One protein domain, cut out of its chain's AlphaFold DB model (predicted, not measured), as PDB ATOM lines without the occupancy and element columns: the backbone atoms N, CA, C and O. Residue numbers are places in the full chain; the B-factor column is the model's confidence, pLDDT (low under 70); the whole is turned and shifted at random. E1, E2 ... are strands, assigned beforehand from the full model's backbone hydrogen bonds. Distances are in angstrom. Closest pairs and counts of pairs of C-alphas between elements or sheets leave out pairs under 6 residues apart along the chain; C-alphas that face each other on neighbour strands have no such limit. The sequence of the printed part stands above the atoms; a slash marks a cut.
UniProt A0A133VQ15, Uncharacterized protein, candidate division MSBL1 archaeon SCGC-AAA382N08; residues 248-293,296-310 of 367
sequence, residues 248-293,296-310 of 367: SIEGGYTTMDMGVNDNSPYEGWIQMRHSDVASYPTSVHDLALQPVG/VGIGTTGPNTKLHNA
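This is residues 248 to 293 and 296 to 310 of the 367 residues of an uncharacterized protein of candidate division MSBL1 archaeon SCGC-AAA382N08 (UniProt A0A133VQ15). A twisted sheet of four strands, E1 to E4, and a small separate pair, E5 and E6, make two parts with a cut between them. The printed part has 61 residues, fewer than half in its six named strands, E1 to E6 in chain order; it has no named helix, so the class is all strand. The sheet E1 E2 E3 E4 is antiparallel and E5 E6 parallel. The whole is loose and flat, radius of gyration of the C-alphas 15.0 A, spans 42 by 35 by 15 A.

E1, residues 248 to 251, 10.2 A long, begins at C-alpha 248 (214.541, 249.474, 187.225). E2 is residues 254 to 260, 20.2 A; E3, 268 to 274, 20.3 A; E4, 283 to 285, 6.5 A; E5, 296 to 298, 6.8 A. E6, 307 to 309, 6.5 A, ends at C-alpha 309 (223.144, 268.580, 205.213).

E1 to E4 form a meander, each strand the antiparallel neighbour of the one before, turning by 86 degrees from edge to edge. N 249 and O 256, 3.0 A, join hairpin E1 and E2 within hydrogen-bond range; N 257 and O 271, 2.9 A, hairpin E2 and E3; N 274 and O 283, 3.0 A, hairpin E3 and E4. In E5 and E6, N 298 and O 308 are 2.9 A apart. E5 and E6 are apart from E1 to E4.

The C-alphas farthest apart, Ala 278 and Ala 310, are 42.6 A apart. Residues 294 to 295 are not printed; C-alphas 293 and 296 are 10.0 A apart. Of the links printed whole, none is long. Residues 278 and 280 are under 70 in pLDDT.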
ATOM      1  N   SER A 248     215.931 249.283 186.840       88.38
ATOM      2  CA  SER A 248     214.541 249.474 187.225       88.38
ATOM      3  C   SER A 248     214.004 248.368 188.121       88.38
ATOM      4  O   SER A 248     214.307 247.192 187.918       88.38
ATOM      5  N   ILE A 249     213.186 248.760 189.095       90.81
ATOM      6  CA  ILE A 249     212.476 247.869 190.015       90.81
ATOM      7  C   ILE A 249     210.978 248.065 189.788       90.81
ATOM      8  O   ILE A 249     210.476 249.184 189.901       90.81
ATOM      9  N   GLU A 250     210.265 246.983 189.477       88.31
ATOM     10  CA  GLU A 250     208.830 247.006 189.176       88.31
ATOM     11  C   GLU A 250     207.998 246.346 190.282       88.31
ATOM     12  O   GLU A 250     208.347 245.285 190.803       88.31
ATOM     13  N   GLY A 251     206.853 246.953 190.590       87.88
ATOM     14  CA  GLY A 251     205.814 246.396 191.449       87.88
ATOM     15  C   GLY A 251     204.434 246.721 190.880       87.88
ATOM     16  O   GLY A 251     203.849 247.749 191.210       87.88
ATOM     17  N   GLY A 252     203.911 245.857 190.006       86.00
ATOM     18  CA  GLY A 252     202.657 246.119 189.292       86.00
ATOM     19  C   GLY A 252     202.811 247.279 188.308       86.00
ATOM     20  O   GLY A 252     203.603 247.185 187.377       86.00
ATOM     21  N   TYR A 253     202.068 248.368 188.522       86.25
ATOM     22  CA  TYR A 253     202.154 249.588 187.706       86.25
ATOM     23  C   TYR A 253     203.079 250.658 188.293       86.25
ATOM     24  O   TYR A 253     203.176 251.750 187.738       86.25
ATOM     25  N   THR A 254     203.743 250.368 189.415       87.31
ATOM     26  CA  THR A 254     204.719 251.263 190.040       87.31
ATOM     27  C   THR A 254     206.132 250.869 189.635       87.31
ATOM     28  O   THR A 254     206.486 249.688 189.698       87.31
ATOM     29  N   THR A 255     206.958 251.850 189.279       89.06
ATOM     30  CA  THR A 255     208.385 251.639 189.011       89.06
ATOM     31  C   THR A 255     209.255 252.612 189.792       89.06
ATOM     32  O   THR A 255     208.877 253.758 190.033       89.06
ATOM     33  N   MET A 256     210.435 252.136 190.179       91.19
ATOM     34  CA  MET A 256     211.568 252.966 190.569       91.19
ATOM     35  C   MET A 256     212.627 252.818 189.485       91.19
ATOM     36  O   MET A 256     213.113 251.712 189.254       91.19
ATOM     37  N   ASP A 257     212.975 253.916 188.829       89.19
ATOM     38  CA  ASP A 257     213.964 253.944 187.758       89.19
ATOM     39  C   ASP A 257     215.181 254.767 188.184       89.19
ATOM     40  O   ASP A 257     215.052 255.765 188.898       89.19
ATOM     41  N   MET A 258     216.364 254.325 187.759       90.25
ATOM     42  CA  MET A 258     217.630 255.011 188.003       90.25
ATOM     43  C   MET A 258     218.408 255.142 186.697       90.25
ATOM     44  O   MET A 258     218.518 254.172 185.937       90.25
ATOM     45  N   GLY A 259     218.985 256.315 186.462       88.81
ATOM     46  CA  GLY A 259     219.709 256.610 185.230       88.81
ATOM     47  C   GLY A 259     220.729 257.727 185.391       88.81
ATOM     48  O   GLY A 259     220.851 258.346 186.451       88.81
ATOM     49  N   VAL A 260     221.489 257.935 184.324       86.19
ATOM     50  CA  VAL A 260     222.468 259.014 184.182       86.19
ATOM     51  C   VAL A 260     222.327 259.609 182.791       86.19
ATOM     52  O   VAL A 260     222.125 258.867 181.833       86.19
ATOM     53  N   ASN A 261     222.467 260.926 182.689       82.56
ATOM     54  CA  ASN A 261     222.462 261.634 181.417       82.56
ATOM     55  C   ASN A 261     223.897 261.729 180.878       82.56
ATOM     56  O   ASN A 261     224.801 262.208 181.565       82.56
ATOM     57  N   ASP A 262     224.118 261.311 179.630       82.19
ATOM     58  CA  ASP A 262     225.405 261.467 178.930       82.19
ATOM     59  C   ASP A 262     225.520 262.821 178.196       82.19
ATOM     60  O   ASP A 262     226.495 263.104 177.490       82.19
ATOM     61  N   ASN A 263     224.541 263.704 178.399       81.75
ATOM     62  CA  ASN A 263     224.518 265.073 177.909       81.75
ATOM     63  C   ASN A 263     224.426 266.068 179.067       81.75
ATOM     64  O   ASN A 263     223.838 265.780 180.107       81.75
ATOM     65  N   SER A 264     225.009 267.257 178.867       85.44
ATOM     66  CA  SER A 264     224.932 268.371 179.820       85.44
ATOM     67  C   SER A 264     223.475 268.592 180.256       85.44
ATOM     68  O   SER A 264     222.633 268.775 179.377       85.44
ATOM     69  N   PRO A 265     223.172 268.621 181.568       88.00
ATOM     70  CA  PRO A 265     224.095 268.870 182.685       88.00
ATOM     71  C   PRO A 265     224.791 267.637 183.300       88.00
ATOM     72  O   PRO A 265     225.477 267.791 184.307       88.00
ATOM     73  N   TYR A 266     224.682 266.449 182.695       87.44
ATOM     74  CA  TYR A 266     225.294 265.191 183.160       87.44
ATOM     75  C   TYR A 266     224.793 264.716 184.532       87.44
ATOM     76  O   TYR A 266     225.559 264.220 185.360       87.44
ATOM     77  N   GLU A 267     223.503 264.907 184.804       87.12
ATOM     78  CA  GLU A 267     222.905 264.520 186.080       87.12
ATOM     79  C   GLU A 267     222.608 263.017 186.171       87.12
ATOM     80  O   GLU A 267     222.311 262.347 185.180       87.12
ATOM     81  N   GLY A 268     222.694 262.489 187.391       88.75
ATOM     82  CA  GLY A 268     222.162 261.178 187.747       88.75
ATOM     83  C   GLY A 268     220.843 261.341 188.488       88.75
ATOM     84  O   GLY A 268     220.694 262.270 189.283       88.75
ATOM     85  N   TRP A 269     219.899 260.436 188.261       90.00
ATOM     86  CA  TRP A 269     218.537 260.577 188.761       90.00
ATOM     87  C   TRP A 269     217.974 259.267 189.316       90.00
ATOM     88  O   TRP A 269     218.396 258.163 188.961       90.00
ATOM     89  N   ILE A 270     217.000 259.415 190.216       92.00
ATOM     90  CA  ILE A 270     216.193 258.338 190.791       92.00
ATOM     91  C   ILE A 270     214.742 258.817 190.782       92.00
ATOM     92  O   ILE A 270     214.437 259.824 191.415       92.00
ATOM     93  N   GLN A 271     213.853 258.101 190.095       91.25
ATOM     94  CA  GLN A 271     212.474 258.544 189.888       91.25
ATOM     95  C   GLN A 271     211.463 257.437 190.191       91.25
ATOM     96  O   GLN A 271     211.553 256.334 189.652       91.25
ATOM     97  N   MET A 272     210.462 257.756 191.020       91.25
ATOM     98  CA  MET A 272     209.288 256.907 191.250       91.25
ATOM     99  C   MET A 272     208.177 257.255 190.260       91.25
ATOM    100  O   MET A 272     207.890 258.438 190.042       91.25
ATOM    101  N   ARG A 273     207.522 256.244 189.686       86.88
ATOM    102  CA  ARG A 273     206.411 256.430 188.745       86.88
ATOM    103  C   ARG A 273     205.273 255.443 188.993       86.88
ATOM    104  O   ARG A 273     205.512 254.348 189.492       86.88
ATOM    105  N   HIS A 274     204.050 255.812 188.617       87.19
ATOM    106  CA  HIS A 274     202.870 254.938 188.633       87.19
ATOM    107  C   HIS A 274     201.998 255.171 187.392       87.19
ATOM    108  O   HIS A 274     202.026 256.244 186.784       87.19
ATOM    109  N   SER A 275     201.212 254.159 187.031       83.25
ATOM    110  CA  SER A 275     200.096 254.266 186.092       83.25
ATOM    111  C   SER A 275     198.844 253.678 186.729       83.25
ATOM    112  O   SER A 275     198.887 252.577 187.269       83.25
ATOM    113  N   ASP A 276     197.709 254.362 186.609       77.56
ATOM    114  CA  ASP A 276     196.419 253.835 187.081       77.56
ATOM    115  C   ASP A 276     195.819 252.780 186.124       77.56
ATOM    116  O   ASP A 276     194.772 252.192 186.399       77.56
ATOM    117  N   VAL A 277     196.466 252.538 184.977       71.38
ATOM    118  CA  VAL A 277     196.045 251.584 183.941       71.38
ATOM    119  C   VAL A 277     197.233 250.748 183.459       71.38
ATOM    120  O   VAL A 277     198.382 251.102 183.685       71.38
ATOM    121  N   ALA A 278     196.978 249.664 182.719       69.12
ATOM    122  CA  ALA A 278     198.007 248.741 182.210       69.12
ATOM    123  C   ALA A 278     199.007 249.323 181.180       69.12
ATOM    124  O   ALA A 278     199.733 248.571 180.532       69.12
ATOM    125  N   SER A 279     199.040 250.644 181.019       70.25
ATOM    126  CA  SER A 279     200.017 251.374 180.210       70.25
ATOM    127  C   SER A 279     201.223 251.781 181.057       70.25
ATOM    128  O   SER A 279     201.134 251.831 182.283       70.25
ATOM    129  N   TYR A 280     202.340 252.109 180.405       69.12
ATOM    130  CA  TYR A 280     203.565 252.549 181.080       69.12
ATOM    131  C   TYR A 280     203.337 253.729 182.053       69.12
ATOM    132  O   TYR A 280     202.489 254.577 181.768       69.12
ATOM    133  N   PRO A 281     204.093 253.807 183.168       70.50
ATOM    134  CA  PRO A 281     203.951 254.857 184.181       70.50
ATOM    135  C   PRO A 281     204.156 256.264 183.616       70.50
ATOM    136  O   PRO A 281     205.262 256.604 183.198       70.50
ATOM    137  N   THR A 282     203.111 257.096 183.638       74.75
ATOM    138  CA  THR A 282     203.185 258.506 183.205       74.75
ATOM    139  C   THR A 282     203.067 259.501 184.357       74.75
ATOM    140  O   THR A 282     203.246 260.694 184.138       74.75
ATOM    141  N   SER A 283     202.758 259.044 185.573       84.75
ATOM    142  CA  SER A 283     202.649 259.903 186.755       84.75
ATOM    143  C   SER A 283     203.898 259.784 187.616       84.75
ATOM    144  O   SER A 283     204.332 258.678 187.936       84.75
ATOM    145  N   VAL A 284     204.474 260.927 187.983       86.62
ATOM    146  CA  VAL A 284     205.593 261.032 188.928       86.62
ATOM    147  C   VAL A 284     205.062 260.940 190.356       86.62
ATOM    148  O   VAL A 284     204.040 261.540 190.680       86.62
ATOM    149  N   HIS A 285     205.766 260.187 191.199       89.69
ATOM    150  CA  HIS A 285     205.459 260.032 192.617       89.69
ATOM    151  C   HIS A 285     206.665 260.363 193.491       89.69
ATOM    152  O   HIS A 285     207.805 260.405 193.022       89.69
ATOM    153  N   ASP A 286     206.399 260.569 194.775       92.69
ATOM    154  CA  ASP A 286     207.431 260.868 195.756       92.69
ATOM    155  C   ASP A 286     208.348 259.664 195.989       92.69
ATOM    156  O   ASP A 286     207.905 258.519 196.131       92.69
ATOM    157  N   LEU A 287     209.647 259.941 196.100       94.62
ATOM    158  CA  LEU A 287     210.627 258.981 196.589       94.62
ATOM    159  C   LEU A 287     210.676 259.031 198.118       94.62
ATOM    160  O   LEU A 287     211.211 259.966 198.714       94.62
ATOM    161  N   ALA A 288     210.166 257.988 198.768       94.12
ATOM    162  CA  ALA A 288     210.283 257.848 200.212       94.12
ATOM    163  C   ALA A 288     211.653 257.263 200.594       94.12
ATOM    164  O   ALA A 288     211.924 256.079 200.390       94.12
ATOM    165  N   LEU A 289     212.512 258.081 201.201       95.12
ATOM    166  CA  LEU A 289     213.786 257.630 201.759       95.12
ATOM    167  C   LEU A 289     213.620 257.281 203.237       95.12
ATOM    168  O   LEU A 289     213.150 258.101 204.022       95.12
ATOM    169  N   GLN A 290     214.049 256.074 203.625       94.31
ATOM    170  CA  GLN A 290     214.008 255.607 205.020       94.31
ATOM    171  C   GLN A 290     212.584 255.659 205.645       94.31
ATOM    172  O   GLN A 290     212.402 256.199 206.741       94.31
ATOM    173  N   PRO A 291     211.547 255.094 204.981       93.31
ATOM    174  CA  PRO A 291     210.137 255.314 205.343       93.31
ATOM    175  C   PRO A 291     209.725 254.745 206.708       93.31
ATOM    176  O   PRO A 291     208.758 255.210 207.304       93.31
ATOM    177  N   VAL A 292     210.450 253.750 207.226       95.56
ATOM    178  CA  VAL A 292     210.168 253.116 208.532       95.56
ATOM    179  C   VAL A 292     211.073 253.683 209.643       95.56
ATOM    180  O   VAL A 292     211.058 253.224 210.782       95.56
ATOM    181  N   GLY A 293     211.869 254.710 209.338       92.19
ATOM    182  CA  GLY A 293     212.897 255.257 210.222       92.19
ATOM    183  C   GLY A 293     214.272 255.251 209.560       92.19
ATOM    184  O   GLY A 293     214.456 254.631 208.523       92.19
ATOM    185  N   VAL A 296     218.676 260.792 206.495       96.75
ATOM    186  CA  VAL A 296     219.337 261.060 205.212       96.75
ATOM    187  C   VAL A 296     220.441 262.093 205.433       96.75
ATOM    188  O   VAL A 296     220.186 263.208 205.888       96.75
ATOM    189  N   GLY A 297     221.683 261.711 205.142       95.75
ATOM    190  CA  GLY A 297     222.843 262.599 205.190       95.75
ATOM    191  C   GLY A 297     223.239 263.070 203.795       95.75
ATOM    192  O   GLY A 297     223.348 262.253 202.886       95.75
ATOM    193  N   ILE A 298     223.498 264.367 203.640       96.19
ATOM    194  CA  ILE A 298     224.110 264.953 202.441       96.19
ATOM    195  C   ILE A 298     225.469 265.509 202.868       96.19
ATOM    196  O   ILE A 298     225.547 266.342 203.769       96.19
ATOM    197  N   GLY A 299     226.553 264.981 202.294       94.94
ATOM    198  CA  GLY A 299     227.925 265.353 202.670       94.94
ATOM    199  C   GLY A 299     228.412 264.803 204.022       94.94
ATOM    200  O   GLY A 299     229.458 265.220 204.507       94.94
ATOM    201  N   THR A 300     227.689 263.867 204.649       95.38
ATOM    202  CA  THR A 300     228.061 263.258 205.940       95.38
ATOM    203  C   THR A 300     227.740 261.767 205.986       95.38
ATOM    204  O   THR A 300     226.727 261.326 205.450       95.38
ATOM    205  N   THR A 301     228.583 260.984 206.665       95.50
ATOM    206  CA  THR A 301     228.372 259.545 206.914       95.50
ATOM    207  C   THR A 301     227.683 259.256 208.252       95.50
ATOM    208  O   THR A 301     227.295 258.120 208.508       95.50
ATOM    209  N   GLY A 302     227.507 260.272 209.104       95.62
ATOM    210  CA  GLY A 302     226.877 260.157 210.422       95.62
ATOM    211  C   GLY A 302     225.732 261.157 210.608       95.62
ATOM    212  O   GLY A 302     225.871 262.094 211.399       95.62
ATOM    213  N   PRO A 303     224.606 261.019 209.883       97.25
ATOM    214  CA  PRO A 303     223.475 261.926 210.036       97.25
ATOM    215  C   PRO A 303     222.798 261.743 211.407       97.25
ATOM    216  O   PRO A 303     222.321 260.656 211.733       97.25
ATOM    217  N   ASN A 304     222.737 262.805 212.218       95.81
ATOM    218  CA  ASN A 304     222.149 262.780 213.570       95.81
ATOM    219  C   ASN A 304     220.723 263.371 213.636       95.81
ATOM    220  O   ASN A 304     220.039 263.213 214.644       95.81
ATOM    221  N   THR A 305     220.247 263.960 212.539       95.44
ATOM    222  CA  THR A 305     218.873 264.431 212.315       95.44
ATOM    223  C   THR A 305     218.292 263.787 211.058       95.44
ATOM    224  O   THR A 305     219.037 263.273 210.225       95.44
ATOM    225  N   LYS A 306     216.960 263.827 210.900       95.00
ATOM    226  CA  LYS A 306     216.240 263.184 209.781       95.00
ATOM    227  C   LYS A 306     216.760 263.579 208.405       95.00
ATOM    228  O   LYS A 306     216.936 262.708 207.563       95.00
ATOM    229  N   LEU A 307     217.053 264.861 208.224       95.44
ATOM    230  CA  LEU A 307     217.856 265.382 207.129       95.44
ATOM    231  C   LEU A 307     219.053 266.109 207.752       95.44
ATOM    232  O   LEU A 307     218.861 267.020 208.561       95.44
ATOM    233  N   HIS A 308     220.274 265.689 207.418       96.12
ATOM    234  CA  HIS A 308     221.513 266.339 207.850       96.12
ATOM    235  C   HIS A 308     222.328 266.730 206.614       96.12
ATOM    236  O   HIS A 308     223.010 265.891 206.028       96.12
ATOM    237  N   ASN A 309     222.260 268.006 206.225       95.44
ATOM    238  CA  ASN A 309     223.144 268.580 205.213       95.44
ATOM    239  C   ASN A 309     224.410 269.129 205.888       95.44
ATOM    240  O   ASN A 309     224.344 270.128 206.600       95.44
ATOM    241  N   ALA A 310     225.553 268.479 205.678       94.31
ATOM    242  CA  ALA A 310     226.856 268.919 206.172       94.31
ATOM    243  C   ALA A 310     227.567 269.795 205.123       94.31
ATOM    244  O   ALA A 310     228.692 269.521 204.710       94.31
TER     245      ALA A 310